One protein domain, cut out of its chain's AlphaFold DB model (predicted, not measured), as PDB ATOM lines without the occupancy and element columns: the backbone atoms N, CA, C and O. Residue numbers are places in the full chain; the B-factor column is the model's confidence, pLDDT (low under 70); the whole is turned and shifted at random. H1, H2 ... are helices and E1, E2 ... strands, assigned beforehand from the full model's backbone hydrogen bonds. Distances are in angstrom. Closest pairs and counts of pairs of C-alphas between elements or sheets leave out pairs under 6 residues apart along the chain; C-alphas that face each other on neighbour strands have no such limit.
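What this domain is: This is residues 280 to 468 of the 1186 residues of an uncharacterized protein of Streblomastix strix (UniProt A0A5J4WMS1). The chain is wound in stacked turns, a solenoid with a sheet along each of three sides: each of five turns gives one strand to each sheet, from E1, E2 and E3 to E13, E14 and E15. H1 and E16 lie in one more turn, and E17 folds back beside E16 at that end of the stack. The printed part has 189 residues with 17 named strands, numbered along the chain, and one named helix, H1, between E15 and E16; the class is mostly strand, with under half of the residues in named elements. The sheet E3 E6 E9 E12 E15 E16 E17 is mixed, while E1 E4 E7 E10 E13 and E2 E5 E8 E11 E14 are all parallel. The whole is compact and rounded, with a radius of gyration of the C-alphas of 15.1 A and spans of 40 by 35 by 33 A.

Where its parts are: The largest sheet holds E3, residues 298 to 302; E6, 333 to 337; E9, 361 to 364; E12, 397 to 401; E15, 425 to 429; E16, 452 to 456; and E17, 459 to 463, which ends at C-alpha 463 (95.189, 107.518, 95.670). The second holds E1, 280 to 284, from C-alpha 280 (70.819, 113.561, 115.983); E4, 308 to 312; E7, 341 to 345; E10, 376 to 381, 16.8 A long; and E13, 405 to 410, 16.5 A. The third holds E2, 287 to 289; E5, 319 to 322; E8, 347 to 354, 18.9 A, which bends by 70 degrees at residue 351; E11, 384 to 390, 16.5 A; and E14, 413 to 415. H1 is residues 437 to 440.

How they stand to each other: In the largest sheet E9 and E12 are parallel, with N 398 and O 361 2.9 A apart, within hydrogen-bond range. E16 and E17 are an antiparallel hairpin, with N 454 and O 461 at 2.8 A. This sheet and the third make a sandwich, two sheets face to face, their strands at 88 degrees. The closest C-alphas of E5 and E6, Phe 321 and Phe 334, are 6.6 A apart. E8 and E11 are parallel, with N 386 and O 349 at 2.9 A. E1 runs on into E2 at 71 degrees. In the second sheet E7 and E10 are parallel, with N 344 and O 379 at 2.8 A. H1 is on this sheet, at the sheet's level, with a height of 1.6 A; the closest C-alphas of E13 and H1, Phe 409 and Phe 440, are 4.7 A apart. H1 is too short for an O i to N i+4 pair; its one O i to N i+3 pair is within range. E15, H1 and E16 form a strand-helix-strand unit, two parallel neighbour strands with a helix between, its crossover right-handed.

The domain as a whole: The C-alphas farthest apart, those of Ala 316 and Asn 458, are 43.7 A apart. The printed part has no cut. The links E9 to E10 and H1 to E16 are long. The mean pLDDT of the printed part is 86.0; it is under 70 at residues 305, 326 to 327, 366 to 374, 432 to 434 and 447 to 450.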
ATOM      1  N   GLN A 280      69.555 112.840 116.067       89.19
ATOM      2  CA  GLN A 280      70.819 113.561 115.983       89.19
ATOM      3  C   GLN A 280      71.513 113.579 117.342       89.19
ATOM      4  O   GLN A 280      70.920 114.032 118.311       89.19
ATOM      5  N   SER A 281      72.790 113.197 117.405       94.81
ATOM      6  CA  SER A 281      73.624 113.375 118.608       94.81
ATOM      7  C   SER A 281      74.865 114.227 118.326       94.81
ATOM      8  O   SER A 281      75.366 114.249 117.197       94.81
ATOM      9  N   ILE A 282      75.346 114.944 119.346       97.06
ATOM     10  CA  ILE A 282      76.489 115.867 119.266       97.06
ATOM     11  C   ILE A 282      77.507 115.523 120.358       97.06
ATOM     12  O   ILE A 282      77.153 115.321 121.516       97.06
ATOM     13  N   ILE A 283      78.785 115.475 120.001       98.19
ATOM     14  CA  ILE A 283      79.904 115.345 120.938       98.19
ATOM     15  C   ILE A 283      80.918 116.426 120.555       98.19
ATOM     16  O   ILE A 283      81.289 116.531 119.386       98.19
ATOM     17  N   GLU A 284      81.302 117.274 121.507       97.81
ATOM     18  CA  GLU A 284      82.047 118.500 121.220       97.81
ATOM     19  C   GLU A 284      83.132 118.813 122.254       97.81
ATOM     20  O   GLU A 284      82.892 118.776 123.464       97.81
ATOM     21  N   SER A 285      84.345 119.125 121.783       96.44
ATOM     22  CA  SER A 285      85.504 119.458 122.632       96.44
ATOM     23  C   SER A 285      85.807 118.430 123.739       96.44
ATOM     24  O   SER A 285      86.319 118.784 124.802       96.44
ATOM     25  N   CYS A 286      85.457 117.160 123.523       98.19
ATOM     26  CA  CYS A 286      85.638 116.087 124.503       98.19
ATOM     27  C   CYS A 286      87.000 115.379 124.357       98.19
ATOM     28  O   CYS A 286      87.628 115.414 123.298       98.19
ATOM     29  N   GLU A 287      87.441 114.690 125.411       98.12
ATOM     30  CA  GLU A 287      88.673 113.888 125.419       98.12
ATOM     31  C   GLU A 287      88.381 112.412 125.720       98.12
ATOM     32  O   GLU A 287      87.691 112.093 126.684       98.12
ATOM     33  N   PHE A 288      88.965 111.509 124.937       97.69
ATOM     34  CA  PHE A 288      88.872 110.055 125.076       97.69
ATOM     35  C   PHE A 288      90.295 109.474 125.081       97.69
ATOM     36  O   PHE A 288      90.792 108.994 124.061       97.69
ATOM     37  N   ILE A 289      90.982 109.572 126.218       93.94
ATOM     38  CA  ILE A 289      92.419 109.273 126.340       93.94
ATOM     39  C   ILE A 289      92.667 108.136 127.336       93.94
ATOM     40  O   ILE A 289      91.919 107.998 128.295       93.94
ATOM     41  N   GLU A 290      93.714 107.333 127.136       90.06
ATOM     42  CA  GLU A 290      94.111 106.272 128.084       90.06
ATOM     43  C   GLU A 290      93.003 105.210 128.311       90.06
ATOM     44  O   GLU A 290      92.860 104.672 129.404       90.06
ATOM     45  N   ASN A 291      92.188 104.913 127.289       92.56
ATOM     46  CA  ASN A 291      91.146 103.874 127.344       92.56
ATOM     47  C   ASN A 291      91.575 102.616 126.570       92.56
ATOM     48  O   ASN A 291      92.207 102.712 125.515       92.56
ATOM     49  N   LYS A 292      91.186 101.435 127.065       92.81
ATOM     50  CA  LYS A 292      91.493 100.131 126.463       92.81
ATOM     51  C   LYS A 292      90.256  99.545 125.777       92.81
ATOM     52  O   LYS A 292      89.335  99.075 126.442       92.81
ATOM     53  N   PHE A 293      90.260  99.539 124.448       93.88
ATOM     54  CA  PHE A 293      89.182  98.987 123.626       93.88
ATOM     55  C   PHE A 293      89.518  97.562 123.168       93.88
ATOM     56  O   PHE A 293      90.416  97.345 122.353       93.88
ATOM     57  N   GLY A 294      88.798  96.593 123.727       93.25
ATOM     58  CA  GLY A 294      88.723  95.201 123.295       93.25
ATOM     59  C   GLY A 294      87.856  95.026 122.043       93.25
ATOM     60  O   GLY A 294      87.337  95.996 121.485       93.25
ATOM     61  N   LEU A 295      87.695  93.779 121.604       92.50
ATOM     62  CA  LEU A 295      87.062  93.432 120.331       92.50
ATOM     63  C   LEU A 295      85.637  94.004 120.239       92.50
ATOM     64  O   LEU A 295      84.859  93.890 121.184       92.50
ATOM     65  N   ASN A 296      85.298  94.617 119.101       90.12
ATOM     66  CA  ASN A 296      83.997  95.243 118.800       90.12
ATOM     67  C   ASN A 296      83.541  96.402 119.716       90.12
ATOM     68  O   ASN A 296      82.467  96.960 119.477       90.12
ATOM     69  N   SER A 297      84.351  96.811 120.698       95.00
ATOM     70  CA  SER A 297      84.096  97.988 121.544       95.00
ATOM     71  C   SER A 297      84.672  99.273 120.932       95.00
ATOM     72  O   SER A 297      85.566  99.208 120.082       95.00
ATOM     73  N   ALA A 298      84.188 100.450 121.348       96.75
ATOM     74  CA  ALA A 298      84.748 101.722 120.880       96.75
ATOM     75  C   ALA A 298      84.656 102.877 121.890       96.75
ATOM     76  O   ALA A 298      83.845 102.847 122.810       96.75
ATOM     77  N   GLY A 299      85.438 103.943 121.690       97.00
ATOM     78  CA  GLY A 299      85.274 105.199 122.441       97.00
ATOM     79  C   GLY A 299      83.880 105.798 122.242       97.00
ATOM     80  O   GLY A 299      83.171 106.075 123.209       97.00
ATOM     81  N   ILE A 300      83.454 105.904 120.982       97.50
ATOM     82  CA  ILE A 300      82.068 106.161 120.585       97.50
ATOM     83  C   ILE A 300      81.604 104.987 119.719       97.50
ATOM     84  O   ILE A 300      82.124 104.790 118.621       97.50
ATOM     85  N   SER A 301      80.627 104.212 120.194       95.31
ATOM     86  CA  SER A 301      80.012 103.117 119.434       95.31
ATOM     87  C   SER A 301      78.563 103.445 119.106       95.31
ATOM     88  O   SER A 301      77.691 103.396 119.970       95.31
ATOM     89  N   ILE A 302      78.281 103.695 117.836       92.00
ATOM     90  CA  ILE A 302      76.919 103.671 117.304       92.00
ATOM     91  C   ILE A 302      76.617 102.228 116.890       92.00
ATOM     92  O   ILE A 302      77.493 101.566 116.338       92.00
ATOM     93  N   SER A 303      75.409 101.726 117.155       84.62
ATOM     94  CA  SER A 303      74.991 100.361 116.776       84.62
ATOM     95  C   SER A 303      73.735 100.300 115.895       84.62
ATOM     96  O   SER A 303      73.316  99.215 115.497       84.62
ATOM     97  N   SER A 304      73.136 101.448 115.573       77.44
ATOM     98  CA  SER A 304      71.874 101.583 114.834       77.44
ATOM     99  C   SER A 304      71.967 102.621 113.705       77.44
ATOM    100  O   SER A 304      72.917 103.403 113.635       77.44
ATOM    101  N   GLN A 305      70.961 102.657 112.818       69.62
ATOM    102  CA  GLN A 305      70.818 103.716 111.807       69.62
ATOM    103  C   GLN A 305      70.323 105.028 112.444       69.62
ATOM    104  O   GLN A 305      69.166 105.419 112.300       69.62
ATOM    105  N   ILE A 306      71.222 105.731 113.130       74.62
ATOM    106  CA  ILE A 306      71.022 107.124 113.560       74.62
ATOM    107  C   ILE A 306      71.025 108.026 112.321       74.62
ATOM    108  O   ILE A 306      71.872 107.844 111.441       74.62
ATOM    109  N   SER A 307      70.144 109.029 112.230       82.75
ATOM    110  CA  SER A 307      70.156 109.923 111.057       82.75
ATOM    111  C   SER A 307      71.344 110.897 111.005       82.75
ATOM    112  O   SER A 307      71.751 111.252 109.900       82.75
ATOM    113  N   LEU A 308      71.933 111.301 112.140       91.31
ATOM    114  CA  LEU A 308      73.166 112.103 112.188       91.31
ATOM    115  C   LEU A 308      73.960 111.916 113.497       91.31
ATOM    116  O   LEU A 308      73.428 112.113 114.588       91.31
ATOM    117  N   ILE A 309      75.266 111.662 113.393       95.19
ATOM    118  CA  ILE A 309      76.237 111.937 114.464       95.19
ATOM    119  C   ILE A 309      77.115 113.132 114.075       95.19
ATOM    120  O   ILE A 309      77.601 113.220 112.947       95.19
ATOM    121  N   THR A 310      77.314 114.061 115.010       97.31
ATOM    122  CA  THR A 310      78.257 115.180 114.871       97.31
ATOM    123  C   THR A 310      79.298 115.128 115.981       97.31
ATOM    124  O   THR A 310      78.967 115.272 117.152       97.31
ATOM    125  N   ILE A 311      80.558 114.942 115.607       97.81
ATOM    126  CA  ILE A 311      81.721 114.975 116.495       97.81
ATOM    127  C   ILE A 311      82.530 116.195 116.068       97.81
ATOM    128  O   ILE A 311      82.966 116.252 114.923       97.81
ATOM    129  N   ARG A 312      82.656 117.230 116.899       95.62
ATOM    130  CA  ARG A 312      83.214 118.512 116.436       95.62
ATOM    131  C   ARG A 312      84.021 119.243 117.494       95.62
ATOM    132  O   ARG A 312      83.925 118.972 118.680       95.62
ATOM    133  N   SER A 313      84.790 120.227 117.059       94.75
ATOM    134  CA  SER A 313      85.533 121.104 117.961       94.75
ATOM    135  C   SER A 313      85.828 122.434 117.265       94.75
ATOM    136  O   SER A 313      85.188 122.772 116.267       94.75
ATOM    137  N   ASN A 314      86.801 123.196 117.760       88.75
ATOM    138  CA  ASN A 314      87.324 124.373 117.073       88.75
ATOM    139  C   ASN A 314      88.865 124.373 117.076       88.75
ATOM    140  O   ASN A 314      89.500 123.573 117.755       88.75
ATOM    141  N   ALA A 315      89.484 125.286 116.327       82.69
ATOM    142  CA  ALA A 315      90.942 125.337 116.191       82.69
ATOM    143  C   ALA A 315      91.711 125.649 117.495       82.69
ATOM    144  O   ALA A 315      92.879 125.287 117.595       82.69
ATOM    145  N   ALA A 316      91.087 126.317 118.474       78.62
ATOM    146  CA  ALA A 316      91.714 126.669 119.753       78.62
ATOM    147  C   ALA A 316      91.488 125.612 120.851       78.62
ATOM    148  O   ALA A 316      92.245 125.556 121.816       78.62
ATOM    149  N   GLN A 317      90.462 124.772 120.698       85.81
ATOM    150  CA  GLN A 317      90.160 123.646 121.575       85.81
ATOM    151  C   GLN A 317      89.694 122.473 120.708       85.81
ATOM    152  O   GLN A 317      88.543 122.439 120.257       85.81
ATOM    153  N   ARG A 318      90.611 121.538 120.452       91.00
ATOM    154  CA  ARG A 318      90.413 120.361 119.595       91.00
ATOM    155  C   ARG A 318      89.943 119.164 120.427       91.00
ATOM    156  O   ARG A 318      90.370 119.002 121.568       91.00
ATOM    157  N   GLN A 319      89.069 118.340 119.859       95.44
ATOM    158  CA  GLN A 319      88.616 117.089 120.471       95.44
ATOM    159  C   GLN A 319      89.716 116.036 120.303       95.44
ATOM    160  O   GLN A 319      90.395 116.028 119.281       95.44
ATOM    161  N   LYS A 320      89.913 115.143 121.278       96.25
ATOM    162  CA  LYS A 320      91.053 114.214 121.277       96.25
ATOM    163  C   LYS A 320      90.656 112.766 121.547       96.25
ATOM    164  O   LYS A 320      89.931 112.488 122.496       96.25
ATOM    165  N   PHE A 321      91.237 111.848 120.780       97.38
ATOM    166  CA  PHE A 321      91.253 110.410 121.032       97.38
ATOM    167  C   PHE A 321      92.705 109.920 121.085       97.38
ATOM    168  O   PHE A 321      93.488 110.222 120.182       97.38
ATOM    169  N   SER A 322      93.081 109.167 122.122       93.44
ATOM    170  CA  SER A 322      94.394 108.508 122.167       93.44
ATOM    171  C   SER A 322      94.398 107.212 122.970       93.44
ATOM    172  O   SER A 322      93.739 107.105 124.006       93.44
ATOM    173  N   GLY A 323      95.181 106.236 122.505       85.31
ATOM    174  CA  GLY A 323      95.367 104.956 123.178       85.31
ATOM    175  C   GLY A 323      96.333 105.053 124.360       85.31
ATOM    176  O   GLY A 323      96.694 106.141 124.811       85.31
ATOM    177  N   LEU A 324      96.767 103.891 124.846       74.38
ATOM    178  CA  LEU A 324      97.783 103.763 125.900       74.38
ATOM    179  C   LEU A 324      99.218 103.831 125.323       74.38
ATOM    180  O   LEU A 324     100.139 104.376 125.940       74.38
ATOM    181  N   GLY A 325      99.418 103.391 124.075       72.31
ATOM    182  CA  GLY A 325     100.688 103.570 123.377       72.31
ATOM    183  C   GLY A 325     100.799 102.816 122.056       72.31
ATOM    184  O   GLY A 325      99.810 102.553 121.375       72.31
ATOM    185  N   ILE A 326     102.045 102.486 121.704       63.44
ATOM    186  CA  ILE A 326     102.384 101.576 120.598       63.44
ATOM    187  C   ILE A 326     102.497 100.120 121.096       63.44
ATOM    188  O   ILE A 326     102.273  99.196 120.323       63.44
ATOM    189  N   VAL A 327     102.802  99.918 122.384       62.97
ATOM    190  CA  VAL A 327     102.912  98.590 123.016       62.97
ATOM    191  C   VAL A 327     101.525  98.016 123.336       62.97
ATOM    192  O   VAL A 327     101.217  96.885 122.970       62.97
ATOM    193  N   ASP A 328     100.659  98.820 123.955       77.25
ATOM    194  CA  ASP A 328      99.286  98.447 124.313       77.25
ATOM    195  C   ASP A 328      98.343  98.471 123.101       77.25
ATOM    196  O   ASP A 328      97.636  99.453 122.847       77.25
ATOM    197  N   ALA A 329      98.337  97.380 122.338       86.12
ATOM    198  CA  ALA A 329      97.499  97.251 121.155       86.12
ATOM    199  C   ALA A 329      95.997  97.097 121.489       86.12
ATOM    200  O   ALA A 329      95.592  96.303 122.342       86.12
ATOM    201  N   LEU A 330      95.163  97.845 120.768       91.00
ATOM    202  CA  LEU A 330      93.704  97.879 120.884       91.00
ATOM    203  C   LEU A 330      93.061  96.885 119.896       91.00
ATOM    204  O   LEU A 330      93.487  96.796 118.749       91.00
ATOM    205  N   LYS A 331      92.009  96.171 120.311       93.25
ATOM    206  CA  LYS A 331      91.194  95.281 119.446       93.25
ATOM    207  C   LYS A 331      89.892  95.947 118.961       93.25
ATOM    208  O   LYS A 331      89.143  95.362 118.187       93.25
ATOM    209  N   GLY A 332      89.586  97.136 119.481       93.94
ATOM    210  CA  GLY A 332      88.406  97.934 119.146       93.94
ATOM    211  C   GLY A 332      88.753  99.219 118.393       93.94
ATOM    212  O   GLY A 332      89.771  99.294 117.706       93.94
ATOM    213  N   TYR A 333      87.906 100.239 118.545       96.00
ATOM    214  CA  TYR A 333      87.960 101.475 117.754       96.00
ATOM    215  C   TYR A 333      87.963 102.737 118.631       96.00
ATOM    216  O   TYR A 333      87.525 102.702 119.780       96.00
ATOM    217  N   PHE A 334      88.373 103.895 118.106       97.56
ATOM    218  CA  PHE A 334      88.021 105.164 118.766       97.56
ATOM    219  C   PHE A 334      86.578 105.561 118.439       97.56
ATOM    220  O   PHE A 334      85.832 105.952 119.336       97.56
ATOM    221  N   ILE A 335      86.161 105.397 117.181       97.38
ATOM    222  CA  ILE A 335      84.789 105.623 116.713       97.38
ATOM    223  C   ILE A 335      84.359 104.448 115.828       97.38
ATOM    224  O   ILE A 335      85.057 104.105 114.875       97.38
ATOM    225  N   ARG A 336      83.180 103.879 116.100       94.94
ATOM    226  CA  ARG A 336      82.481 102.905 115.246       94.94
ATOM    227  C   ARG A 336      81.111 103.477 114.875       94.94
ATOM    228  O   ARG A 336      80.304 103.734 115.768       94.94
ATOM    229  N   SER A 337      80.859 103.705 113.584       92.75
ATOM    230  CA  SER A 337      79.632 104.346 113.084       92.75
ATOM    231  C   SER A 337      78.867 103.493 112.068       92.75
ATOM    232  O   SER A 337      79.433 103.071 111.061       92.75
ATOM    233  N   PHE A 338      77.559 103.337 112.309       88.75
ATOM    234  CA  PHE A 338      76.549 102.881 111.336       88.75
ATOM    235  C   PHE A 338      75.506 103.984 111.033       88.75
ATOM    236  O   PHE A 338      74.419 103.707 110.519       88.75
ATOM    237  N   ALA A 339      75.797 105.240 111.398       88.38
ATOM    238  CA  ALA A 339      74.878 106.357 111.196       88.38
ATOM    239  C   ALA A 339      74.757 106.731 109.711       88.38
ATOM    240  O   ALA A 339      75.748 106.751 108.981       88.38
ATOM    241  N   VAL A 340      73.553 107.129 109.287       88.19
ATOM    242  CA  VAL A 340      73.282 107.597 107.917       88.19
ATOM    243  C   VAL A 340      74.133 108.823 107.582       88.19
ATOM    244  O   VAL A 340      74.585 108.964 106.449       88.19
ATOM    245  N   LYS A 341      74.391 109.694 108.564       91.31
ATOM    246  CA  LYS A 341      75.329 110.811 108.425       91.31
ATOM    247  C   LYS A 341      76.349 110.816 109.551       91.31
ATOM    248  O   LYS A 341      75.976 110.786 110.722       91.31
ATOM    249  N   THR A 342      77.626 110.891 109.192       94.38
ATOM    250  CA  THR A 342      78.757 110.975 110.124       94.38
ATOM    251  C   THR A 342      79.571 112.223 109.802       94.38
ATOM    252  O   THR A 342      80.280 112.266 108.798       94.38
ATOM    253  N   HIS A 343      79.450 113.255 110.640       97.25
ATOM    254  CA  HIS A 343      80.223 114.491 110.530       97.25
ATOM    255  C   HIS A 343      81.274 114.535 111.645       97.25
ATOM    256  O   HIS A 343      80.915 114.473 112.821       97.25
ATOM    257  N   ILE A 344      82.554 114.650 111.288       98.06
ATOM    258  CA  ILE A 344      83.680 114.727 112.228       98.06
ATOM    259  C   ILE A 344      84.518 115.967 111.899       98.06
ATOM    260  O   ILE A 344      84.941 116.115 110.754       98.06
ATOM    261  N   SER A 345      84.794 116.847 112.866       97.06
ATOM    262  CA  SER A 345      85.737 117.949 112.646       97.06
ATOM    263  C   SER A 345      86.578 118.375 113.848       97.06
ATOM    264  O   SER A 345      86.248 118.077 114.997       97.06
ATOM    265  N   PHE A 346      87.698 119.058 113.573       96.06
ATOM    266  CA  PHE A 346      88.650 119.583 114.572       96.06
ATOM    267  C   PHE A 346      89.042 118.552 115.650       96.06
ATOM    268  O   PHE A 346      89.132 118.871 116.838       96.06
ATOM    269  N   THR A 347      89.234 117.302 115.222       97.12
ATOM    270  CA  THR A 347      89.508 116.155 116.093       97.12
ATOM    271  C   THR A 347      90.907 115.588 115.841       97.12
ATOM    272  O   THR A 347      91.336 115.467 114.695       97.12
ATOM    273  N   ASP A 348      91.597 115.220 116.917       95.62
ATOM    274  CA  ASP A 348      92.931 114.626 116.929       95.62
ATOM    275  C   ASP A 348      92.847 113.150 117.327       95.62
ATOM    276  O   ASP A 348      92.538 112.817 118.472       95.62
ATOM    277  N   PHE A 349      93.144 112.264 116.381       96.25
ATOM    278  CA  PHE A 349      93.287 110.827 116.586       96.25
ATOM    279  C   PHE A 349      94.781 110.508 116.654       96.25
ATOM    280  O   PHE A 349      95.468 110.509 115.633       96.25
ATOM    281  N   CYS A 350      95.297 110.279 117.863       90.94
ATOM    282  CA  CYS A 350      96.736 110.284 118.121       90.94
ATOM    283  C   CYS A 350      97.199 109.071 118.934       90.94
ATOM    284  O   CYS A 350      96.630 108.788 119.982       90.94
ATOM    285  N   ILE A 351      98.306 108.444 118.528       85.69
ATOM    286  CA  ILE A 351      99.051 107.433 119.306       85.69
ATOM    287  C   ILE A 351      98.177 106.223 119.683       85.69
ATOM    288  O   ILE A 351      97.630 106.129 120.786       85.69
ATOM    289  N   ALA A 352      98.087 105.262 118.766       88.38
ATOM    290  CA  ALA A 352      97.536 103.940 119.040       88.38
ATOM    291  C   ALA A 352      98.134 102.882 118.114       88.38
ATOM    292  O   ALA A 352      98.438 103.145 116.949       88.38
ATOM    293  N   SER A 353      98.252 101.658 118.622       89.62
ATOM    294  CA  SER A 353      98.368 100.465 117.785       89.62
ATOM    295  C   SER A 353      97.090  99.637 117.875       89.62
ATOM    296  O   SER A 353      96.483  99.549 118.940       89.62
ATOM    297  N   PHE A 354      96.683  99.046 116.759       91.38
ATOM    298  CA  PHE A 354      95.462  98.271 116.603       91.38
ATOM    299  C   PHE A 354      95.762  96.878 116.036       91.38
ATOM    300  O   PHE A 354      96.599  96.707 115.142       91.38
ATOM    301  N   ILE A 355      95.045  95.888 116.553       89.00
ATOM    302  CA  ILE A 355      95.077  94.467 116.184       89.00
ATOM    303  C   ILE A 355      93.648  93.981 115.906       89.00
ATOM    304  O   ILE A 355      92.693  94.726 116.113       89.00
ATOM    305  N   ASP A 356      93.495  92.749 115.417       83.81
ATOM    306  CA  ASP A 356      92.195  92.096 115.175       83.81
ATOM    307  C   ASP A 356      91.206  92.939 114.337       83.81
ATOM    308  O   ASP A 356      90.003  92.963 114.593       83.81
ATOM    309  N   SER A 357      91.727  93.651 113.331       84.44
ATOM    310  CA  SER A 357      90.991  94.594 112.467       84.44
ATOM    311  C   SER A 357      90.414  95.845 113.155       84.44
ATOM    312  O   SER A 357      89.584  96.536 112.565       84.44
ATOM    313  N   GLY A 358      90.896  96.197 114.351       90.31
ATOM    314  CA  GLY A 358      90.694  97.525 114.936       90.31
ATOM    315  C   GLY A 358      91.356  98.649 114.120       90.31
ATOM    316  O   GLY A 358      92.339  98.428 113.408       90.31
ATOM    317  N   CYS A 359      90.833  99.868 114.253       94.31
ATOM    318  CA  CYS A 359      91.369 101.107 113.671       94.31
ATOM    319  C   CYS A 359      90.809 102.330 114.423       94.31
ATOM    320  O   CYS A 359      89.852 102.203 115.188       94.31
ATOM    321  N   ALA A 360      91.343 103.537 114.209       96.19
ATOM    322  CA  ALA A 360      90.815 104.724 114.890       96.19
ATOM    323  C   ALA A 360      89.343 105.009 114.526       96.19
ATOM    324  O   ALA A 360      88.504 105.134 115.419       96.19
ATOM    325  N   LEU A 361      89.010 105.069 113.236       96.62
ATOM    326  CA  LEU A 361      87.653 105.336 112.753       96.62
ATOM    327  C   LEU A 361      87.163 104.209 111.841       96.62
ATOM    328  O   LEU A 361      87.708 104.024 110.754       96.62
ATOM    329  N   LEU A 362      86.106 103.511 112.260       95.25
ATOM    330  CA  LEU A 362      85.337 102.581 111.435       95.25
ATOM    331  C   LEU A 362      83.982 103.195 111.061       95.25
ATOM    332  O   LEU A 362      83.199 103.568 111.937       95.25
ATOM    333  N   ILE A 363      83.678 103.235 109.763       92.75
ATOM    334  CA  ILE A 363      82.337 103.519 109.233       92.75
ATOM    335  C   ILE A 363      81.892 102.323 108.385       92.75
ATOM    336  O   ILE A 363      82.610 101.919 107.471       92.75
ATOM    337  N   SER A 364      80.735 101.739 108.694       89.94
ATOM    338  CA  SER A 364      80.267 100.488 108.080       89.94
ATOM    339  C   SER A 364      78.750 100.485 107.846       89.94
ATOM    340  O   SER A 364      78.012 101.218 108.504       89.94
ATOM    341  N   ASP A 365      78.275  99.642 106.922       83.56
ATOM    342  CA  ASP A 365      76.863  99.245 106.811       83.56
ATOM    343  C   ASP A 365      76.605  97.725 106.928       83.56
ATOM    344  O   ASP A 365      75.472  97.280 106.748       83.56
ATOM    345  N   ASP A 366      77.613  96.934 107.326       69.25
ATOM    346  CA  ASP A 366      77.621  95.456 107.291       69.25
ATOM    347  C   ASP A 366      76.435  94.775 108.008       69.25
ATOM    348  O   ASP A 366      76.010  93.682 107.631       69.25
ATOM    349  N   ASN A 367      75.860  95.427 109.024       56.50
ATOM    350  CA  ASN A 367      74.730  94.908 109.802       56.50
ATOM    351  C   ASN A 367      73.351  95.078 109.114       56.50
ATOM    352  O   ASN A 367      72.328  94.742 109.714       56.50
ATOM    353  N   GLN A 368      73.272  95.616 107.889       52.62
ATOM    354  CA  GLN A 368      72.007  96.051 107.276       52.62
ATOM    355  C   GLN A 368      71.608  95.261 106.017       52.62
ATOM    356  O   GLN A 368      72.004  95.576 104.899       52.62
ATOM    357  N   GLN A 369      70.667  94.317 106.162       46.56
ATOM    358  CA  GLN A 369      69.958  93.693 105.023       46.56
ATOM    359  C   GLN A 369      68.956  94.640 104.316       46.56
ATOM    360  O   GLN A 369      68.154  94.209 103.481       46.56
ATOM    361  N   THR A 370      68.928  95.929 104.664       45.84
ATOM    362  CA  THR A 370      67.907  96.867 104.188       45.84
ATOM    363  C   THR A 370      68.197  97.373 102.779       45.84
ATOM    364  O   THR A 370      69.203  98.036 102.544       45.84
ATOM    365  N   ASN A 371      67.233  97.203 101.870       49.16
ATOM    366  CA  ASN A 371      67.178  97.917 100.585       49.16
ATOM    367  C   ASN A 371      66.813  99.410 100.791       49.16
ATOM    368  O   ASN A 371      65.848  99.904 100.207       49.16
ATOM    369  N   SER A 372      67.515 100.122 101.677       53.16
ATOM    370  CA  SER A 372      67.231 101.525 101.980       53.16
ATOM    371  C   SER A 372      67.696 102.423 100.836       53.16
ATOM    372  O   SER A 372      68.866 102.414 100.466       53.16
ATOM    373  N   SER A 373      66.802 103.264 100.321       58.91
ATOM    374  CA  SER A 373      67.102 104.266  99.288       58.91
ATOM    375  C   SER A 373      67.837 105.508  99.820       58.91
ATOM    376  O   SER A 373      67.829 106.549  99.167       58.91
ATOM    377  N   ASN A 374      68.400 105.429 101.025       67.25
ATOM    378  CA  ASN A 374      68.969 106.562 101.743       67.25
ATOM    379  C   ASN A 374      70.453 106.690 101.397       67.25
ATOM    380  O   ASN A 374      71.211 105.735 101.552       67.25
ATOM    381  N   GLU A 375      70.861 107.869 100.936       77.31
ATOM    382  CA  GLU A 375      72.265 108.157 100.650       77.31
ATOM    383  C   GLU A 375      72.991 108.475 101.960       77.31
ATOM    384  O   GLU A 375      72.598 109.402 102.672       77.31
ATOM    385  N   GLN A 376      74.029 107.699 102.280       83.62
ATOM    386  CA  GLN A 376      74.877 107.962 103.440       83.62
ATOM    387  C   GLN A 376      75.816 109.149 103.172       83.62
ATOM    388  O   GLN A 376      76.255 109.372 102.042       83.62
ATOM    389  N   GLU A 377      76.154 109.915 104.206       89.56
ATOM    390  CA  GLU A 377      77.019 111.093 104.091       89.56
ATOM    391  C   GLU A 377      78.134 111.058 105.136       89.56
ATOM    392  O   GLU A 377      77.879 110.992 106.339       89.56
ATOM    393  N   VAL A 378      79.383 111.122 104.677       91.50
ATOM    394  CA  VAL A 378      80.564 111.162 105.545       91.50
ATOM    395  C   VAL A 378      81.348 112.435 105.254       91.50
ATOM    396  O   VAL A 378      81.877 112.620 104.155       91.50
ATOM    397  N   VAL A 379      81.425 113.309 106.257       94.88
ATOM    398  CA  VAL A 379      82.164 114.576 106.205       94.88
ATOM    399  C   VAL A 379      83.219 114.557 107.299       94.88
ATOM    400  O   VAL A 379      82.882 114.425 108.473       94.88
ATOM    401  N   ILE A 380      84.487 114.686 106.920       96.31
ATOM    402  CA  ILE A 380      85.617 114.704 107.852       96.31
ATOM    403  C   ILE A 380      86.470 115.930 107.520       96.31
ATOM    404  O   ILE A 380      86.980 116.031 106.400       96.31
ATOM    405  N   SER A 381      86.591 116.883 108.447       95.56
ATOM    406  CA  SER A 381      87.332 118.126 108.196       95.56
ATOM    407  C   SER A 381      88.215 118.592 109.343       95.56
ATOM    408  O   SER A 381      87.882 118.448 110.513       95.56
ATOM    409  N   ASP A 382      89.334 119.231 109.015       94.12
ATOM    410  CA  ASP A 382      90.186 119.901 110.004       94.12
ATOM    411  C   ASP A 382      90.756 118.942 111.079       94.12
ATOM    412  O   ASP A 382      91.144 119.373 112.170       94.12
ATOM    413  N   CYS A 383      90.785 117.631 110.796       95.50
ATOM    414  CA  CYS A 383      91.217 116.563 111.704       95.50
ATOM    415  C   CYS A 383      92.695 116.182 111.516       95.50
ATOM    416  O   CYS A 383      93.243 116.293 110.418       95.50
ATOM    417  N   ILE A 384      93.318 115.682 112.586       93.06
ATOM    418  CA  ILE A 384      94.679 115.127 112.583       93.06
ATOM    419  C   ILE A 384      94.602 113.630 112.893       93.06
ATOM    420  O   ILE A 384      93.947 113.223 113.850       93.06
ATOM    421  N   PHE A 385      95.305 112.820 112.106       93.94
ATOM    422  CA  PHE A 385      95.468 111.380 112.297       93.94
ATOM    423  C   PHE A 385      96.970 111.084 112.379       93.94
ATOM    424  O   PHE A 385      97.643 111.107 111.343       93.94
ATOM    425  N   LYS A 386      97.503 110.876 113.596       88.94
ATOM    426  CA  LYS A 386      98.949 110.711 113.843       88.94
ATOM    427  C   LYS A 386      99.283 109.459 114.658       88.94
ATOM    428  O   LYS A 386      98.677 109.212 115.700       88.94
ATOM    429  N   TYR A 387     100.313 108.714 114.254       84.12
ATOM    430  CA  TYR A 387     100.790 107.514 114.964       84.12
ATOM    431  C   TYR A 387      99.721 106.434 115.160       84.12
ATOM    432  O   TYR A 387      99.623 105.834 116.235       84.12
ATOM    433  N   LEU A 388      98.912 106.194 114.130       88.62
ATOM    434  CA  LEU A 388      97.884 105.160 114.135       88.62
ATOM    435  C   LEU A 388      98.403 103.952 113.349       88.62
ATOM    436  O   LEU A 388      98.485 103.981 112.120       88.62
ATOM    437  N   ARG A 389      98.806 102.898 114.065       87.50
ATOM    438  CA  ARG A 389      99.315 101.647 113.482       87.50
ATOM    439  C   ARG A 389      98.219 100.585 113.515       87.50
ATOM    440  O   ARG A 389      97.664 100.346 114.575       87.50
ATOM    441  N   GLY A 390      97.927  99.912 112.410       84.00
ATOM    442  CA  GLY A 390      96.975  98.802 112.338       84.00
ATOM    443  C   GLY A 390      97.619  97.556 111.741       84.00
ATOM    444  O   GLY A 390      98.299  97.636 110.722       84.00
ATOM    445  N   GLN A 391      97.394  96.394 112.360       79.25
ATOM    446  CA  GLN A 391      97.688  95.099 111.729       79.25
ATOM    447  C   GLN A 391      96.600  94.672 110.728       79.25
ATOM    448  O   GLN A 391      96.840  93.795 109.904       79.25
ATOM    449  N   GLY A 392      95.418  95.298 110.790       75.69
ATOM    450  CA  GLY A 392      94.384  95.203 109.762       75.69
ATOM    451  C   GLY A 392      94.614  96.166 108.590       75.69
ATOM    452  O   GLY A 392      95.688  96.747 108.421       75.69
ATOM    453  N   HIS A 393      93.565  96.358 107.792       79.50
ATOM    454  CA  HIS A 393      93.598  97.088 106.523       79.50
ATOM    455  C   HIS A 393      94.174  98.520 106.605       79.50
ATOM    456  O   HIS A 393      94.980  98.904 105.756       79.50
ATOM    457  N   SER A 394      93.810  99.292 107.637       84.25
ATOM    458  CA  SER A 394      94.381 100.613 107.954       84.25
ATOM    459  C   SER A 394      94.433 100.833 109.467       84.25
ATOM    460  O   SER A 394      93.573 100.338 110.192       84.25
ATOM    461  N   GLY A 395      95.416 101.599 109.954       81.00
ATOM    462  CA  GLY A 395      95.447 102.058 111.346       81.00
ATOM    463  C   GLY A 395      94.520 103.247 111.627       81.00
ATOM    464  O   GLY A 395      93.993 103.367 112.734       81.00
ATOM    465  N   ALA A 396      94.296 104.119 110.638       94.00
ATOM    466  CA  ALA A 396      93.582 105.380 110.825       94.00
ATOM    467  C   ALA A 396      92.092 105.284 110.453       94.00
ATOM    468  O   ALA A 396      91.248 105.285 111.350       94.00
ATOM    469  N   ILE A 397      91.744 105.184 109.167       95.12
ATOM    470  CA  ILE A 397      90.343 105.157 108.719       95.12
ATOM    471  C   ILE A 397      90.045 103.875 107.935       95.12
ATOM    472  O   ILE A 397      90.691 103.582 106.929       95.12
ATOM    473  N   MET A 398      89.005 103.154 108.357       94.25
ATOM    474  CA  MET A 398      88.434 102.012 107.648       94.25
ATOM    475  C   MET A 398      86.965 102.290 107.311       94.25
ATOM    476  O   MET A 398      86.156 102.628 108.175       94.25
ATOM    477  N   ILE A 399      86.621 102.158 106.035       92.25
ATOM    478  CA  ILE A 399      85.280 102.412 105.505       92.25
ATOM    479  C   ILE A 399      84.830 101.170 104.736       92.25
ATOM    480  O   ILE A 399      85.512 100.748 103.806       92.25
ATOM    481  N   ASN A 400      83.681 100.598 105.094       91.00
ATOM    482  CA  ASN A 400      83.123  99.418 104.432       91.00
ATOM    483  C   ASN A 400      81.627  99.627 104.155       91.00
ATOM    484  O   ASN A 400      80.800  99.402 105.036       91.00
ATOM    485  N   ILE A 401      81.283 100.144 102.969       86.75
ATOM    486  CA  ILE A 401      79.917 100.615 102.670       86.75
ATOM    487  C   ILE A 401      79.403 100.045 101.343       86.75
ATOM    488  O   ILE A 401      79.936 100.323 100.262       86.75
ATOM    489  N   SER A 402      78.310  99.291 101.433       83.25
ATOM    490  CA  SER A 402      77.562  98.693 100.323       83.25
ATOM    491  C   SER A 402      76.480  99.617  99.744       83.25
ATOM    492  O   SER A 402      76.094  99.473  98.582       83.25
ATOM    493  N   ALA A 403      75.966 100.549 100.546       79.00
ATOM    494  CA  ALA A 403      74.943 101.519 100.180       79.00
ATOM    495  C   ALA A 403      75.446 102.581  99.180       79.00
ATOM    496  O   ALA A 403      76.615 102.633  98.792       79.00
ATOM    497  N   LYS A 404      74.549 103.485  98.765       79.81
ATOM    498  CA  LYS A 404      74.939 104.709  98.052       79.81
ATOM    499  C   LYS A 404      75.386 105.770  99.063       79.81
ATOM    500  O   LYS A 404      74.720 105.967 100.074       79.81
ATOM    501  N   PHE A 405      76.470 106.486  98.768       80.62
ATOM    502  CA  PHE A 405      77.061 107.481  99.671       80.62
ATOM    503  C   PHE A 405      77.696 108.676  98.948       80.62
ATOM    504  O   PHE A 405      78.023 108.603  97.756       80.62
ATOM    505  N   GLY A 406      77.944 109.739  99.717       85.19
ATOM    506  CA  GLY A 406      78.862 110.833  99.403       85.19
ATOM    507  C   GLY A 406      79.953 110.994 100.472       85.19
ATOM    508  O   GLY A 406      79.690 110.845 101.665       85.19
ATOM    509  N   PHE A 407      81.170 111.326 100.031       87.12
ATOM    510  CA  PHE A 407      82.331 111.608 100.885       87.12
ATOM    511  C   PHE A 407      82.825 113.042 100.687       87.12
ATOM    512  O   PHE A 407      82.922 113.507  99.548       87.12
ATOM    513  N   ASN A 408      83.222 113.699 101.777       91.38
ATOM    514  CA  ASN A 408      83.948 114.966 101.755       91.38
ATOM    515  C   ASN A 408      85.044 114.982 102.836       91.38
ATOM    516  O   ASN A 408      84.743 115.049 104.027       91.38
ATOM    517  N   PHE A 409      86.308 114.938 102.413       92.62
ATOM    518  CA  PHE A 409      87.492 115.026 103.268       92.62
ATOM    519  C   PHE A 409      88.212 116.358 103.015       92.62
ATOM    520  O   PHE A 409      89.095 116.446 102.157       92.62
ATOM    521  N   SER A 410      87.863 117.409 103.755       91.81
ATOM    522  CA  SER A 410      88.420 118.749 103.533       91.81
ATOM    523  C   SER A 410      89.404 119.168 104.623       91.81
ATOM    524  O   SER A 410      89.033 119.200 105.789       91.81
ATOM    525  N   GLN A 411      90.620 119.574 104.250       90.50
ATOM    526  CA  GLN A 411      91.642 120.048 105.195       90.50
ATOM    527  C   GLN A 411      91.979 119.049 106.319       90.50
ATOM    528  O   GLN A 411      91.954 119.443 107.472       90.50
ATOM    529  N   ASN A 412      92.283 117.779 106.042       93.12
ATOM    530  CA  ASN A 412      92.765 116.833 107.070       93.12
ATOM    531  C   ASN A 412      94.279 116.607 106.965       93.12
ATOM    532  O   ASN A 412      94.817 116.648 105.860       93.12
ATOM    533  N   LEU A 413      94.953 116.316 108.080       91.19
ATOM    534  CA  LEU A 413      96.371 115.942 108.109       91.19
ATOM    535  C   LEU A 413      96.539 114.498 108.587       91.19
ATOM    536  O   LEU A 413      96.194 114.164 109.720       91.19
ATOM    537  N   PHE A 414      97.132 113.666 107.740       90.75
ATOM    538  CA  PHE A 414      97.579 112.322 108.087       90.75
ATOM    539  C   PHE A 414      99.109 112.313 108.250       90.75
ATOM    540  O   PHE A 414      99.825 112.931 107.463       90.75
ATOM    541  N   SER A 415      99.637 111.679 109.297       85.88
ATOM    542  CA  SER A 415     101.074 111.699 109.595       85.88
ATOM    543  C   SER A 415     101.503 110.411 110.299       85.88
ATOM    544  O   SER A 415     101.030 110.094 111.388       85.88
ATOM    545  N   GLU A 416     102.412 109.659 109.675       78.62
ATOM    546  CA  GLU A 416     103.024 108.455 110.265       78.62
ATOM    547  C   GLU A 416     102.006 107.376 110.689       78.62
ATOM    548  O   GLU A 416     102.168 106.695 111.707       78.62
ATOM    549  N   ASN A 417     100.945 107.213 109.893       86.19
ATOM    550  CA  ASN A 417     100.011 106.102 110.038       86.19
ATOM    551  C   ASN A 417     100.523 104.884 109.261       86.19
ATOM    552  O   ASN A 417     101.158 105.006 108.210       86.19
ATOM    553  N   ILE A 418     100.252 103.692 109.785       82.12
ATOM    554  CA  ILE A 418     100.714 102.423 109.221       82.12
ATOM    555  C   ILE A 418      99.523 101.470 109.195       82.12
ATOM    556  O   ILE A 418      98.878 101.274 110.220       82.12
ATOM    557  N   GLY A 419      99.247 100.848 108.056       82.38
ATOM    558  CA  GLY A 419      98.293  99.744 107.929       82.38
ATOM    559  C   GLY A 419      98.890  98.617 107.094       82.38
ATOM    560  O   GLY A 419      99.945  98.798 106.485       82.38
ATOM    561  N   ALA A 420      98.232  97.458 107.058       79.12
ATOM    562  CA  ALA A 420      98.679  96.346 106.220       79.12
ATOM    563  C   ALA A 420      98.462  96.621 104.718       79.12
ATOM    564  O   ALA A 420      99.344  96.318 103.917       79.12
ATOM    565  N   ASP A 421      97.328  97.240 104.358       81.81
ATOM    566  CA  ASP A 421      96.955  97.538 102.964       81.81
ATOM    567  C   ASP A 421      97.049  99.036 102.622       81.81
ATOM    568  O   ASP A 421      97.323  99.400 101.478       81.81
ATOM    569  N   SER A 422      96.791  99.916 103.598       83.75
ATOM    570  CA  SER A 422      96.742 101.374 103.424       83.75
ATOM    571  C   SER A 422      97.221 102.099 104.680       83.75
ATOM    572  O   SER A 422      96.767 101.778 105.781       83.75
ATOM    573  N   SER A 423      98.086 103.108 104.536       82.56
ATOM    574  CA  SER A 423      98.538 103.903 105.690       82.56
ATOM    575  C   SER A 423      97.386 104.667 106.343       82.56
ATOM    576  O   SER A 423      97.176 104.535 107.548       82.56
ATOM    577  N   ASP A 424      96.613 105.422 105.557       90.69
ATOM    578  CA  ASP A 424      95.701 106.433 106.100       90.69
ATOM    579  C   ASP A 424      94.222 106.046 105.958       90.69
ATOM    580  O   ASP A 424      93.466 106.120 106.927       90.69
ATOM    581  N   ILE A 425      93.784 105.644 104.760       92.88
ATOM    582  CA  ILE A 425      92.362 105.378 104.492       92.88
ATOM    583  C   ILE A 425      92.203 104.108 103.658       92.88
ATOM    584  O   ILE A 425      92.626 104.051 102.503       92.88
ATOM    585  N   TRP A 426      91.563 103.087 104.215       93.56
ATOM    586  CA  TRP A 426      91.092 101.929 103.456       93.56
ATOM    587  C   TRP A 426      89.584 102.028 103.242       93.56
ATOM    588  O   TRP A 426      88.830 102.318 104.174       93.56
ATOM    589  N   ILE A 427      89.145 101.801 102.007       91.62
ATOM    590  CA  ILE A 427      87.745 101.910 101.599       91.62
ATOM    591  C   ILE A 427      87.369 100.671 100.792       91.62
ATOM    592  O   ILE A 427      87.946 100.428  99.736       91.62
ATOM    593  N   ASN A 428      86.352  99.939 101.232       91.38
ATOM    594  CA  ASN A 428      85.701  98.895 100.452       91.38
ATOM    595  C   ASN A 428      84.259  99.289 100.123       91.38
ATOM    596  O   ASN A 428      83.525  99.807 100.969       91.38
ATOM    597  N   THR A 429      83.857  99.064  98.872       86.56
ATOM    598  CA  THR A 429      82.502  99.360  98.413       86.56
ATOM    599  C   THR A 429      82.080  98.555  97.181       86.56
ATOM    600  O   THR A 429      82.892  98.143  96.352       86.56
ATOM    601  N   SER A 430      80.769  98.368  97.026       80.06
ATOM    602  CA  SER A 430      80.121  97.859  95.812       80.06
ATOM    603  C   SER A 430      79.578  98.970  94.893       80.06
ATOM    604  O   SER A 430      79.164  98.692  93.765       80.06
ATOM    605  N   ASN A 431      79.578 100.228  95.349       72.50
ATOM    606  CA  ASN A 431      78.993 101.374  94.653       72.50
ATOM    607  C   ASN A 431      79.982 102.017  93.652       72.50
ATOM    608  O   ASN A 431      81.198 101.981  93.822       72.50
ATOM    609  N   VAL A 432      79.445 102.630  92.592       59.06
ATOM    610  CA  VAL A 432      80.188 103.116  91.411       59.06
ATOM    611  C   VAL A 432      80.206 104.653  91.308       59.06
ATOM    612  O   VAL A 432      80.403 105.211  90.228       59.06
ATOM    613  N   THR A 433      79.961 105.368  92.411       62.78
ATOM    614  CA  THR A 433      80.054 106.836  92.438       62.78
ATOM    615  C   THR A 433      81.493 107.307  92.202       62.78
ATOM    616  O   THR A 433      82.466 106.673  92.613       62.78
ATOM    617  N   SER A 434      81.640 108.432  91.496       60.81
ATOM    618  CA  SER A 434      82.940 108.944  91.056       60.81
ATOM    619  C   SER A 434      83.753 109.506  92.224       60.81
ATOM    620  O   SER A 434      83.593 110.666  92.605       60.81
ATOM    621  N   PHE A 435      84.651 108.686  92.760       74.62
ATOM    622  CA  PHE A 435      85.702 109.116  93.675       74.62
ATOM    623  C   PHE A 435      86.733 109.953  92.897       74.62
ATOM    624  O   PHE A 435      87.176 109.548  91.821       74.62
ATOM    625  N   THR A 436      87.089 111.142  93.389       78.00
ATOM    626  CA  THR A 436      87.991 112.065  92.673       78.00
ATOM    627  C   THR A 436      88.966 112.736  93.634       78.00
ATOM    628  O   THR A 436      88.713 112.799  94.831       78.00
ATOM    629  N   HIS A 437      90.042 113.343  93.125       75.06
ATOM    630  CA  HIS A 437      90.935 114.153  93.969       75.06
ATOM    631  C   HIS A 437      90.227 115.343  94.654       75.06
ATOM    632  O   HIS A 437      90.706 115.820  95.677       75.06
ATOM    633  N   GLN A 438      89.065 115.798  94.156       83.56
ATOM    634  CA  GLN A 438      88.263 116.832  94.828       83.56
ATOM    635  C   GLN A 438      87.590 116.323  96.114       83.56
ATOM    636  O   GLN A 438      87.288 117.127  96.990       83.56
ATOM    637  N   THR A 439      87.412 115.004  96.265       87.75
ATOM    638  CA  THR A 439      86.926 114.370  97.503       87.75
ATOM    639  C   THR A 439      87.866 114.622  98.689       87.75
ATOM    640  O   THR A 439      87.406 114.591  99.824       87.75
ATOM    641  N   PHE A 440      89.144 114.929  98.430       89.12
ATOM    642  CA  PHE A 440      90.186 115.178  99.433       89.12
ATOM    643  C   PHE A 440      90.702 116.627  99.425       89.12
ATOM    644  O   PHE A 440      91.892 116.873  99.624       89.12
ATOM    645  N   ASN A 441      89.838 117.602  99.127       85.88
ATOM    646  CA  ASN A 441      90.252 118.985  98.890       85.88
ATOM    647  C   ASN A 441      91.027 119.598 100.077       85.88
ATOM    648  O   ASN A 441      90.474 119.834 101.152       85.88
ATOM    649  N   GLY A 442      92.316 119.876  99.871       85.94
ATOM    650  CA  GLY A 442      93.207 120.398 100.909       85.94
ATOM    651  C   GLY A 442      93.566 119.399 102.014       85.94
ATOM    652  O   GLY A 442      94.141 119.819 103.007       85.94
ATOM    653  N   SER A 443      93.232 118.111 101.882       89.81
ATOM    654  CA  SER A 443      93.740 117.071 102.787       89.81
ATOM    655  C   SER A 443      95.138 116.615 102.356       89.81
ATOM    656  O   SER A 443      95.429 116.502 101.159       89.81
ATOM    657  N   PHE A 444      95.996 116.343 103.336       88.75
ATOM    658  CA  PHE A 444      97.418 116.075 103.161       88.75
ATOM    659  C   PHE A 444      97.863 114.797 103.872       88.75
ATOM    660  O   PHE A 444      97.235 114.391 104.851       88.75
ATOM    661  N   SER A 445      98.988 114.223 103.443       86.25
ATOM    662  CA  SER A 445      99.667 113.175 104.210       86.25
ATOM    663  C   SER A 445     101.192 113.306 104.208       86.25
ATOM    664  O   SER A 445     101.788 113.816 103.256       86.25
ATOM    665  N   GLU A 446     101.804 112.827 105.290       77.94
ATOM    666  CA  GLU A 446     103.246 112.583 105.441       77.94
ATOM    667  C   GLU A 446     103.599 111.075 105.336       77.94
ATOM    668  O   GLU A 446     104.754 110.704 105.527       77.94
ATOM    669  N   SER A 447     102.628 110.189 105.074       69.50
ATOM    670  CA  SER A 447     102.821 108.729 105.071       69.50
ATOM    671  C   SER A 447     103.680 108.230 103.888       69.50
ATOM    672  O   SER A 447     103.493 108.633 102.740       69.50
ATOM    673  N   LEU A 448     104.620 107.312 104.167       58.97
ATOM    674  CA  LEU A 448     105.593 106.772 103.192       58.97
ATOM    675  C   LEU A 448     105.008 105.715 102.227       58.97
ATOM    676  O   LEU A 448     105.619 105.388 101.210       58.97
ATOM    677  N   MET A 449     103.835 105.165 102.544       65.88
ATOM    678  CA  MET A 449     103.133 104.134 101.764       65.88
ATOM    679  C   MET A 449     101.895 104.722 101.056       65.88
ATOM    680  O   MET A 449     101.517 105.860 101.340       65.88
ATOM    681  N   PRO A 450     101.240 103.996 100.121       65.50
ATOM    682  CA  PRO A 450     100.009 104.464  99.488       65.50
ATOM    683  C   PRO A 450      98.965 104.906 100.521       65.50
ATOM    684  O   PRO A 450      98.574 104.148 101.409       65.50
ATOM    685  N   ASN A 451      98.548 106.166 100.403       81.94
ATOM    686  CA  ASN A 451      97.789 106.858 101.444       81.94
ATOM    687  C   ASN A 451      96.353 106.329 101.535       81.94
ATOM    688  O   ASN A 451      95.823 106.109 102.622       81.94
ATOM    689  N   ILE A 452      95.725 106.127 100.374       89.06
ATOM    690  CA  ILE A 452      94.345 105.667 100.244       89.06
ATOM    691  C   ILE A 452      94.308 104.420  99.361       89.06
ATOM    692  O   ILE A 452      94.752 104.465  98.209       89.06
ATOM    693  N   PHE A 453      93.697 103.349  99.862       91.50
ATOM    694  CA  PHE A 453      93.407 102.124  99.117       91.50
ATOM    695  C   PHE A 453      91.891 101.971  98.973       91.50
ATOM    696  O   PHE A 453      91.169 101.949  99.971       91.50
ATOM    697  N   LEU A 454      91.403 101.892  97.735       91.06
ATOM    698  CA  LEU A 454      89.983 101.801  97.408       91.06
ATOM    699  C   LEU A 454      89.686 100.514  96.637       91.06
ATOM    700  O   LEU A 454      90.192 100.314  95.534       91.06
ATOM    701  N   ILE A 455      88.799  99.690  97.182       90.62
ATOM    702  CA  ILE A 455      88.232  98.506  96.540       90.62
ATOM    703  C   ILE A 455      86.833  98.864  96.024       90.62
ATOM    704  O   ILE A 455      85.961  99.252  96.802       90.62
ATOM    705  N   ARG A 456      86.603  98.717  94.714       87.31
ATOM    706  CA  ARG A 456      85.265  98.750  94.095       87.31
ATOM    707  C   ARG A 456      84.934  97.373  93.525       87.31
ATOM    708  O   ARG A 456      85.283  97.055  92.384       87.31
ATOM    709  N   GLY A 457      84.288  96.533  94.331       83.19
ATOM    710  CA  GLY A 457      84.032  95.127  94.006       83.19
ATOM    711  C   GLY A 457      85.327  94.356  93.719       83.19
ATOM    712  O   GLY A 457      86.091  94.065  94.627       83.19
ATOM    713  N   ASN A 458      85.586  94.042  92.444       84.00
ATOM    714  CA  ASN A 458      86.789  93.316  92.010       84.00
ATOM    715  C   ASN A 458      87.910  94.233  91.466       84.00
ATOM    716  O   ASN A 458      88.884  93.732  90.902       84.00
ATOM    717  N   GLN A 459      87.769  95.559  91.560       86.62
ATOM    718  CA  GLN A 459      88.791  96.526  91.138       86.62
ATOM    719  C   GLN A 459      89.432  97.198  92.352       86.62
ATOM    720  O   GLN A 459      88.740  97.496  93.321       86.62
ATOM    721  N   PHE A 460      90.735  97.471  92.273       88.94
ATOM    722  CA  PHE A 460      91.484  98.218  93.282       88.94
ATOM    723  C   PHE A 460      92.091  99.485  92.667       88.94
ATOM    724  O   PHE A 460      92.568  99.471  91.531       88.94
ATOM    725  N   GLU A 461      92.071 100.578  93.423       89.81
ATOM    726  CA  GLU A 461      92.618 101.883  93.055       89.81
ATOM    727  C   GLU A 461      93.385 102.470  94.246       89.81
ATOM    728  O   GLU A 461      92.922 102.412  95.383       89.81
ATOM    729  N   THR A 462      94.549 103.066  93.989       88.38
ATOM    730  CA  THR A 462      95.358 103.751  95.006       88.38
ATOM    731  C   THR A 462      95.381 105.248  94.740       88.38
ATOM    732  O   THR A 462      95.741 105.662  93.635       88.38
ATOM    733  N   TYR A 463      95.076 106.061  95.751       85.75
ATOM    734  CA  TYR A 463      95.189 107.518  95.670       85.75
ATOM    735  C   TYR A 463      96.223 108.028  96.674       85.75
ATOM    736  O   TYR A 463      96.289 107.566  97.812       85.75
ATOM    737  N   ASN A 464      97.000 109.025  96.257       85.25
ATOM    738  CA  ASN A 464      97.887 109.772  97.141       85.25
ATOM    739  C   ASN A 464      97.306 111.160  97.416       85.25
ATOM    740  O   ASN A 464      96.700 111.779  96.534       85.25
ATOM    741  N   LEU A 465      97.487 111.617  98.655       85.12
ATOM    742  CA  LEU A 465      97.105 112.952  99.098       85.12
ATOM    743  C   LEU A 465      98.162 113.987  98.693       85.12
ATOM    744  O   LEU A 465      99.260 113.647  98.246       85.12
ATOM    745  N   SER A 466      97.813 115.265  98.823       81.56
ATOM    746  CA  SER A 466      98.768 116.356  98.623       81.56
ATOM    747  C   SER A 466      99.834 116.343  99.721       81.56
ATOM    748  O   SER A 466      99.569 115.948 100.854       81.56
ATOM    749  N   TYR A 467     101.029 116.838  99.412       77.12
ATOM    750  CA  TYR A 467     102.040 117.071 100.438       77.12
ATOM    751  C   TYR A 467     101.688 118.301 101.291       77.12
ATOM    752  O   TYR A 467     101.232 119.310 100.749       77.12
ATOM    753  N   PHE A 468     101.895 118.227 102.609       79.50
ATOM    754  CA  PHE A 468     101.635 119.344 103.519       79.50
ATOM    755  C   PHE A 468     102.809 120.331 103.543       79.50
ATOM    756  O   PHE A 468     103.913 119.961 103.931       79.50
TER     757      PHE A 468